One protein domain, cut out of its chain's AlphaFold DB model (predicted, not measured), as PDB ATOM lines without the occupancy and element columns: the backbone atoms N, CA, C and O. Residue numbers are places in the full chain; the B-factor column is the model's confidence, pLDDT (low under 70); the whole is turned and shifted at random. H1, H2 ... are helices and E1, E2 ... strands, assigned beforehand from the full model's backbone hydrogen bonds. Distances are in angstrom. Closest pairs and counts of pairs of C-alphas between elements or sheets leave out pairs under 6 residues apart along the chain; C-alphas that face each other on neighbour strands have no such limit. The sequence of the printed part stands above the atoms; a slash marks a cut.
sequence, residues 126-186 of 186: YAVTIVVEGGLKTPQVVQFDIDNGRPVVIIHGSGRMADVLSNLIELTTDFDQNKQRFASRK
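AT A GLANCE: This is residues 126 to 186 of the 186 residues of the protein "Hypothetical protein" of Rotaria sordida (UniProt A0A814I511). A small compact head with one long helical arm sticking out of it: in the head, the two short strands E1 and E2 run side by side and H1 packs over one face of the pair, while the long helix H2 starts beside the last residues of the strands and leaves the head as the arm. Residues 168 to 186 stand free, of which 168 to 183 belong to H2, and this arm makes the length. The printed part has 61 residues, with two named strands and two named helices in the order E1, H1, E2, H2; the sheet is E1 next to E2, parallel, and the class is mostly helix. The whole is loose, with a radius of gyration of the C-alphas of 14.3 A, and elongated, spanning 42 by 26 by 17 A.

IN THESE COORDINATES: E1 is residues 129 to 131, with C-alpha 129 at (141.034, 97.653, 173.924). After a short link of 6 residues comes H1, residues 138 to 147, 14.2 A from first to last C-alpha. A tight link of 4 residues leads to E2, residues 152 to 154; E1 and E2 are each 6.5 A long. A tight link of 5 residues leads to H2, residues 160 to 183, 35.4 A long, from C-alpha 160 at (157.580, 96.238, 176.245) to C-alpha 183 at (145.612, 112.037, 205.595).

HOW THE PARTS SIT: E1 and E2 are parallel neighbours, with 18 degrees between their directions. The C-alphas of Ile 130 and Val 153 face each other at 4.8 A. N 131 and O 153 are within hydrogen-bond range at 2.8 A, as are N 153 and O 129 at 2.8 A. E1, H1 and E2 form a strand-helix-strand unit, two parallel neighbour strands with a helix between them along the chain, and its crossover is right-handed. The closest C-alphas of H1 and E2 are those of Val 142 and Val 152, 6.8 A apart; those of E1 and H1 are Thr 129 and Asp 145, 7.5 A apart. The closest C-alphas of E2 and H2 are those of Ile 154 and Ala 162, 5.9 A apart. H1 and H2 only just touch, with 3 pairs of C-alphas within 8 A, and H2 does so with residues 161 to 165 alone. Their closest C-alphas are those of Thr 138 and Met 161, 6.9 A apart. They run the same way at a steep tilt of 52 degrees. In H1 and H2 every O i to N i+4 pair is within hydrogen-bond range.

THE WHOLE: The two C-alphas farthest apart are those of Gly 135 and Lys 186, at 44.0 A. Without the free stretch, the body has 42 residues and spans 26 by 17 by 13 A, with a radius of gyration of 9.6 A. The printed part has no cut and no long link, and it ends at residue 186, the chain's last. The mean pLDDT of the printed part is 89.3, and residue 186 alone is under 70.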
ATOM      1  N   TYR A 126     129.744  97.621 172.802       84.69
ATOM      2  CA  TYR A 126     130.825  98.082 173.671       84.69
ATOM      3  C   TYR A 126     132.162  97.610 173.108       84.69
ATOM      4  O   TYR A 126     132.386  96.409 172.953       84.69
ATOM      5  N   ALA A 127     133.063  98.550 172.829       89.38
ATOM      6  CA  ALA A 127     134.440  98.238 172.476       89.38
ATOM      7  C   ALA A 127     135.322  98.230 173.727       89.38
ATOM      8  O   ALA A 127     135.162  99.061 174.618       89.38
ATOM      9  N   VAL A 128     136.284  97.310 173.767       93.19
ATOM     10  CA  VAL A 128     137.339  97.246 174.783       93.19
ATOM     11  C   VAL A 128     138.662  97.059 174.059       93.19
ATOM     12  O   VAL A 128     138.761  96.232 173.151       93.19
ATOM     13  N   THR A 129     139.683  97.804 174.468       94.25
ATOM     14  CA  THR A 129     141.034  97.653 173.924       94.25
ATOM     15  C   THR A 129     141.883  96.806 174.847       94.25
ATOM     16  O   THR A 129     141.960  97.065 176.043       94.25
ATOM     17  N   ILE A 130     142.562  95.811 174.281       96.25
ATOM     18  CA  ILE A 130     143.514  94.968 175.002       96.25
ATOM     19  C   ILE A 130     144.922  95.304 174.517       96.25
ATOM     20  O   ILE A 130     145.211  95.238 173.322       96.25
ATOM     21  N   VAL A 131     145.799  95.656 175.453       96.25
ATOM     22  CA  VAL A 131     147.206  95.950 175.192       96.25
ATOM     23  C   VAL A 131     148.049  94.759 175.623       96.25
ATOM     24  O   VAL A 131     148.172  94.462 176.811       96.25
ATOM     25  N   VAL A 132     148.648  94.105 174.631       96.50
ATOM     26  CA  VAL A 132     149.665  93.065 174.804       96.50
ATOM     27  C   VAL A 132     150.959  93.598 174.209       96.50
ATOM     28  O   VAL A 132     150.989  94.007 173.046       96.50
ATOM     29  N   GLU A 133     152.018  93.622 175.010       94.75
ATOM     30  CA  GLU A 133     153.307  94.224 174.691       94.75
ATOM     31  C   GLU A 133     153.258  95.697 174.231       94.75
ATOM     32  O   GLU A 133     153.479  96.611 175.011       94.75
ATOM     33  N   GLY A 134     153.017  95.966 172.947       90.56
ATOM     34  CA  GLY A 134     152.991  97.323 172.389       90.56
ATOM     35  C   GLY A 134     154.360  97.942 172.066       90.56
ATOM     36  O   GLY A 134     155.421  97.384 172.350       90.56
ATOM     37  N   GLY A 135     154.323  99.099 171.406       91.06
ATOM     38  CA  GLY A 135     155.486  99.872 170.964       91.06
ATOM     39  C   GLY A 135     155.359 101.351 171.333       91.06
ATOM     40  O   GLY A 135     154.497 101.736 172.118       91.06
ATOM     41  N   LEU A 136     156.197 102.209 170.747       91.25
ATOM     42  CA  LEU A 136     156.267 103.634 171.114       91.25
ATOM     43  C   LEU A 136     154.961 104.412 170.889       91.25
ATOM     44  O   LEU A 136     154.714 105.393 171.581       91.25
ATOM     45  N   LYS A 137     154.121 103.975 169.945       90.00
ATOM     46  CA  LYS A 137     152.815 104.597 169.674       90.00
ATOM     47  C   LYS A 137     151.715 104.128 170.629       90.00
ATOM     48  O   LYS A 137     150.710 104.811 170.773       90.00
ATOM     49  N   THR A 138     151.901 103.005 171.327       92.56
ATOM     50  CA  THR A 138     150.874 102.409 172.195       92.56
ATOM     51  C   THR A 138     150.320 103.367 173.259       92.56
ATOM     52  O   THR A 138     149.102 103.376 173.413       92.56
ATOM     53  N   PRO A 139     151.105 104.228 173.939       93.88
ATOM     54  CA  PRO A 139     150.542 105.182 174.898       93.88
ATOM     55  C   PRO A 139     149.566 106.173 174.256       93.88
ATOM     56  O   PRO A 139     148.569 106.531 174.868       93.88
ATOM     57  N   GLN A 140     149.816 106.578 173.004       91.12
ATOM     58  CA  GLN A 140     148.936 107.491 172.267       91.12
ATOM     59  C   GLN A 140     147.592 106.821 171.954       91.12
ATOM     60  O   GLN A 140     146.550 107.457 172.072       91.12
ATOM     61  N   VAL A 141     147.614 105.529 171.614       88.94
ATOM     62  CA  VAL A 141     146.407 104.710 171.422       88.94
ATOM     63  C   VAL A 141     145.621 104.578 172.718       88.94
ATOM     64  O   VAL A 141     144.423 104.814 172.737       88.94
ATOM     65  N   VAL A 142     146.301 104.209 173.806       93.19
ATOM     66  CA  VAL A 142     145.670 104.042 175.118       93.19
ATOM     67  C   VAL A 142     145.012 105.343 175.562       93.19
ATOM     68  O   VAL A 142     143.867 105.318 175.997       93.19
ATOM     69  N   GLN A 143     145.702 106.475 175.397       92.00
ATOM     70  CA  GLN A 143     145.144 107.786 175.713       92.00
ATOM     71  C   GLN A 143     143.908 108.092 174.859       92.00
ATOM     72  O   GLN A 143     142.878 108.464 175.410       92.00
ATOM     73  N   PHE A 144     143.988 107.881 173.540       88.12
ATOM     74  CA  PHE A 144     142.854 108.097 172.639       88.12
ATOM     75  C   PHE A 144     141.631 107.279 173.071       88.12
ATOM     76  O   PHE A 144     140.511 107.783 173.081       88.12
ATOM     77  N   ASP A 145     141.836 106.024 173.455       90.06
ATOM     78  CA  ASP A 145     140.757 105.122 173.846       90.06
ATOM     79  C   ASP A 145     140.092 105.576 175.141       90.06
ATOM     80  O   ASP A 145     138.865 105.660 175.206       90.06
ATOM     81  N   ILE A 146     140.900 105.950 176.133       91.88
ATOM     82  CA  ILE A 146     140.421 106.501 177.401       91.88
ATOM     83  C   ILE A 146     139.629 107.794 177.164       91.88
ATOM     84  O   ILE A 146     138.534 107.939 177.711       91.88
ATOM     85  N   ASP A 147     140.130 108.697 176.315       90.19
ATOM     86  CA  ASP A 147     139.476 109.975 176.001       90.19
ATOM     87  C   ASP A 147     138.106 109.785 175.327       90.19
ATOM     88  O   ASP A 147     137.207 110.606 175.502       90.19
ATOM     89  N   ASN A 148     137.922 108.680 174.597       85.00
ATOM     90  CA  ASN A 148     136.654 108.310 173.962       85.00
ATOM     91  C   ASN A 148     135.799 107.364 174.829       85.00
ATOM     92  O   ASN A 148     134.833 106.777 174.346       85.00
ATOM     93  N   GLY A 149     136.132 107.196 176.114       86.50
ATOM     94  CA  GLY A 149     135.361 106.372 177.048       86.50
ATOM     95  C   GLY A 149     135.451 104.865 176.786       86.50
ATOM     96  O   GLY A 149     134.637 104.105 177.315       86.50
ATOM     97  N   ARG A 150     136.428 104.415 175.990       89.44
ATOM     98  CA  ARG A 150     136.684 103.001 175.703       89.44
ATOM     99  C   ARG A 150     137.570 102.396 176.799       89.44
ATOM    100  O   ARG A 150     138.710 102.830 176.963       89.44
ATOM    101  N   PRO A 151     137.101 101.368 177.537       93.88
ATOM    102  CA  PRO A 151     137.928 100.694 178.530       93.88
ATOM    103  C   PRO A 151     139.179 100.071 177.904       93.88
ATOM    104  O   PRO A 151     139.116  99.456 176.834       93.88
ATOM    105  N   VAL A 152     140.305 100.191 178.609       95.12
ATOM    106  CA  VAL A 152     141.592  99.615 178.211       95.12
ATOM    107  C   VAL A 152     142.036  98.592 179.252       95.12
ATOM    108  O   VAL A 152     142.093  98.885 180.444       95.12
ATOM    109  N   VAL A 153     142.381  97.394 178.789       97.19
ATOM    110  CA  VAL A 153     142.960  96.315 179.590       97.19
ATOM    111  C   VAL A 153     144.423  96.157 179.194       97.19
ATOM    112  O   VAL A 153     144.726  95.875 178.037       97.19
ATOM    113  N   ILE A 154     145.335  96.325 180.147       97.31
ATOM    114  CA  ILE A 154     146.778  96.149 179.935       97.31
ATOM    115  C   ILE A 154     147.197  94.808 180.531       97.31
ATOM    116  O   ILE A 154     146.912  94.528 181.695       97.31
ATOM    117  N   ILE A 155     147.875  93.978 179.739       97.00
ATOM    118  CA  ILE A 155     148.357  92.671 180.189       97.00
ATOM    119  C   ILE A 155     149.766  92.823 180.774       97.00
ATOM    120  O   ILE A 155     150.755  92.826 180.039       97.00
ATOM    121  N   HIS A 156     149.845  92.954 182.101       96.38
ATOM    122  CA  HIS A 156     151.112  92.971 182.842       96.38
ATOM    123  C   HIS A 156     151.906  91.676 182.591       96.38
ATOM    124  O   HIS A 156     151.342  90.579 182.583       96.38
ATOM    125  N   GLY A 157     153.220  91.802 182.416       96.50
ATOM    126  CA  GLY A 157     154.145  90.698 182.166       96.50
ATOM    127  C   GLY A 157     154.168  90.243 180.709       96.50
ATOM    128  O   GLY A 157     154.854  89.273 180.386       96.50
ATOM    129  N   SER A 158     153.421  90.915 179.825       96.25
ATOM    130  CA  SER A 158     153.501  90.646 178.388       96.25
ATOM    131  C   SER A 158     154.761  91.240 177.762       96.25
ATOM    132  O   SER A 158     155.203  90.714 176.748       96.25
ATOM    133  N   GLY A 159     155.377  92.260 178.373       95.00
ATOM    134  CA  GLY A 159     156.610  92.892 177.900       95.00
ATOM    135  C   GLY A 159     156.417  94.313 177.361       95.00
ATOM    136  O   GLY A 159     155.312  94.848 177.277       95.00
ATOM    137  N   ARG A 160     157.526  94.934 176.941       96.25
ATOM    138  CA  ARG A 160     157.580  96.238 176.245       96.25
ATOM    139  C   ARG A 160     156.730  97.333 176.917       96.25
ATOM    140  O   ARG A 160     156.916  97.615 178.095       96.25
ATOM    141  N   MET A 161     155.867  98.014 176.159       96.81
ATOM    142  CA  MET A 161     155.118  99.176 176.637       96.81
ATOM    143  C   MET A 161     154.014  98.798 177.633       96.81
ATOM    144  O   MET A 161     153.701  99.595 178.511       96.81
ATOM    145  N   ALA A 162     153.445  97.598 177.528       97.19
ATOM    146  CA  ALA A 162     152.429  97.096 178.439       97.19
ATOM    147  C   ALA A 162     152.974  97.048 179.868       97.19
ATOM    148  O   ALA A 162     152.335  97.595 180.761       97.19
ATOM    149  N   ASP A 163     154.186  96.517 180.055       97.62
ATOM    150  CA  ASP A 163     154.833  96.451 181.371       97.62
ATOM    151  C   ASP A 163     155.220  97.838 181.897       97.62
ATOM    152  O   ASP A 163     155.100  98.118 183.087       97.62
ATOM    153  N   VAL A 164     155.667  98.738 181.015       97.38
ATOM    154  CA  VAL A 164     155.943 100.131 181.403       97.38
ATOM    155  C   VAL A 164     154.667 100.795 181.921       97.38
ATOM    156  O   VAL A 164     154.684 101.391 182.995       97.38
ATOM    157  N   LEU A 165     153.556 100.676 181.188       96.44
ATOM    158  CA  LEU A 165     152.278 101.261 181.583       96.44
ATOM    159  C   LEU A 165     151.724 100.615 182.858       96.44
ATOM    160  O   LEU A 165     151.312 101.342 183.757       96.44
ATOM    161  N   SER A 166     151.741  99.283 182.974       96.38
ATOM    162  CA  SER A 166     151.230  98.595 184.165       96.38
ATOM    163  C   SER A 166     152.031  98.955 185.415       96.38
ATOM    164  O   SER A 166     151.435  99.327 186.422       96.38
ATOM    165  N   ASN A 167     153.366  98.959 185.335       95.81
ATOM    166  CA  ASN A 167     154.223  99.332 186.464       95.81
ATOM    167  C   ASN A 167     154.006 100.791 186.890       95.81
ATOM    168  O   ASN A 167     154.009 101.098 188.080       95.81
ATOM    169  N   LEU A 168     153.795 101.707 185.937       95.19
ATOM    170  CA  LEU A 168     153.474 103.101 186.253       95.19
ATOM    171  C   LEU A 168     152.131 103.230 186.981       95.19
ATOM    172  O   LEU A 168     152.048 103.990 187.943       95.19
ATOM    173  N   ILE A 169     151.104 102.489 186.550       92.62
ATOM    174  CA  ILE A 169     149.776 102.482 187.189       92.62
ATOM    175  C   ILE A 169     149.849 101.911 188.610       92.62
ATOM    176  O   ILE A 169     149.224 102.446 189.527       92.62
ATOM    177  N   GLU A 170     150.619 100.843 188.815       91.25
ATOM    178  CA  GLU A 170     150.837 100.256 190.142       91.25
ATOM    179  C   GLU A 170     151.521 101.261 191.078       91.25
ATOM    180  O   GLU A 170     151.024 101.522 192.176       91.25
ATOM    181  N   LEU A 171     152.587 101.920 190.608       91.75
ATOM    182  CA  LEU A 171     153.293 102.942 191.382       91.75
ATOM    183  C   LEU A 171     152.378 104.109 191.771       91.75
ATOM    184  O   LEU A 171     152.367 104.511 192.935       91.75
ATOM    185  N   THR A 172     151.608 104.668 190.832       89.12
ATOM    186  CA  THR A 172     150.708 105.796 191.135       89.12
ATOM    187  C   THR A 172     149.604 105.397 192.110       89.12
ATOM    188  O   THR A 172     149.305 106.156 193.033       89.12
ATOM    189  N   THR A 173     149.064 104.184 191.971       84.81
ATOM    190  CA  THR A 173     148.044 103.650 192.884       84.81
ATOM    191  C   THR A 173     148.593 103.506 194.305       84.81
ATOM    192  O   THR A 173     147.939 103.923 195.266       84.81
ATOM    193  N   ASP A 174     149.815 102.993 194.456       84.19
ATOM    194  CA  ASP A 174     150.482 102.878 195.755       84.19
ATOM    195  C   ASP A 174     150.754 104.252 196.385       84.19
ATOM    196  O   ASP A 174     150.558 104.443 197.593       84.19
ATOM    197  N   PHE A 175     151.172 105.242 195.587       82.50
ATOM    198  CA  PHE A 175     151.351 106.616 196.062       82.50
ATOM    199  C   PHE A 175     150.041 107.219 196.588       82.50
ATOM    200  O   PHE A 175     150.036 107.808 197.675       82.50
ATOM    201  N   ASP A 176     148.932 107.041 195.870       81.06
ATOM    202  CA  ASP A 176     147.625 107.566 196.274       81.06
ATOM    203  C   ASP A 176     147.098 106.891 197.546       81.06
ATOM    204  O   ASP A 176     146.655 107.576 198.476       81.06
ATOM    205  N   GLN A 177     147.222 105.564 197.649       79.19
ATOM    206  CA  GLN A 177     146.850 104.826 198.860       79.19
ATOM    207  C   GLN A 177     147.671 105.274 200.072       79.19
ATOM    208  O   GLN A 177     147.127 105.482 201.165       79.19
ATOM    209  N   ASN A 178     148.979 105.472 199.893       76.12
ATOM    210  CA  ASN A 178     149.848 105.962 200.956       76.12
ATOM    211  C   ASN A 178     149.452 107.379 201.387       76.12
ATOM    212  O   ASN A 178     149.303 107.636 202.584       76.12
ATOM    213  N   LYS A 179     149.186 108.285 200.439       79.56
ATOM    214  CA  LYS A 179     148.731 109.654 200.728       79.56
ATOM    215  C   LYS A 179     147.417 109.676 201.519       79.56
ATOM    216  O   LYS A 179     147.316 110.418 202.497       79.56
ATOM    217  N   GLN A 180     146.443 108.838 201.157       76.94
ATOM    218  CA  GLN A 180     145.172 108.715 201.885       76.94
ATOM    219  C   GLN A 180     145.369 108.180 203.312       76.94
ATOM    220  O   GLN A 180     144.799 108.725 204.259       76.94
ATOM    221  N   ARG A 181     146.240 107.177 203.503       75.00
ATOM    222  CA  ARG A 181     146.589 106.660 204.839       75.00
ATOM    223  C   ARG A 181     147.184 107.742 205.738       75.00
ATOM    224  O   ARG A 181     146.789 107.840 206.898       75.00
ATOM    225  N   PHE A 182     148.088 108.576 205.223       75.81
ATOM    226  CA  PHE A 182     148.647 109.693 205.993       75.81
ATOM    227  C   PHE A 182     147.615 110.788 206.295       75.81
ATOM    228  O   PHE A 182     147.653 111.359 207.383       75.81
ATOM    229  N   ALA A 183     146.680 111.061 205.379       73.88
ATOM    230  CA  ALA A 183     145.612 112.037 205.595       73.88
ATOM    231  C   ALA A 183     144.590 111.584 206.657       73.88
ATOM    232  O   ALA A 183     144.121 112.410 207.426       73.88
ATOM    233  N   SER A 184     144.296 110.282 206.743       75.19
ATOM    234  CA  SER A 184     143.339 109.705 207.709       75.19
ATOM    235  C   SER A 184     143.844 109.594 209.159       75.19
ATOM    236  O   SER A 184     143.083 109.224 210.049       75.19
ATOM    237  N   ARG A 185     145.135 109.865 209.402       71.94
ATOM    238  CA  ARG A 185     145.777 109.791 210.731       71.94
ATOM    239  C   ARG A 185     145.872 111.150 211.447       71.94
ATOM    240  O   ARG A 185     146.497 111.213 212.504       71.94
ATOM    241  N   LYS A 186     145.311 112.213 210.867       53.19
ATOM    242  CA  LYS A 186     145.149 113.539 211.485       53.19
ATOM    243  C   LYS A 186     143.689 113.761 211.842       53.19
ATOM    244  O   LYS A 186     143.466 114.430 212.870       53.19
TER     245      LYS A 186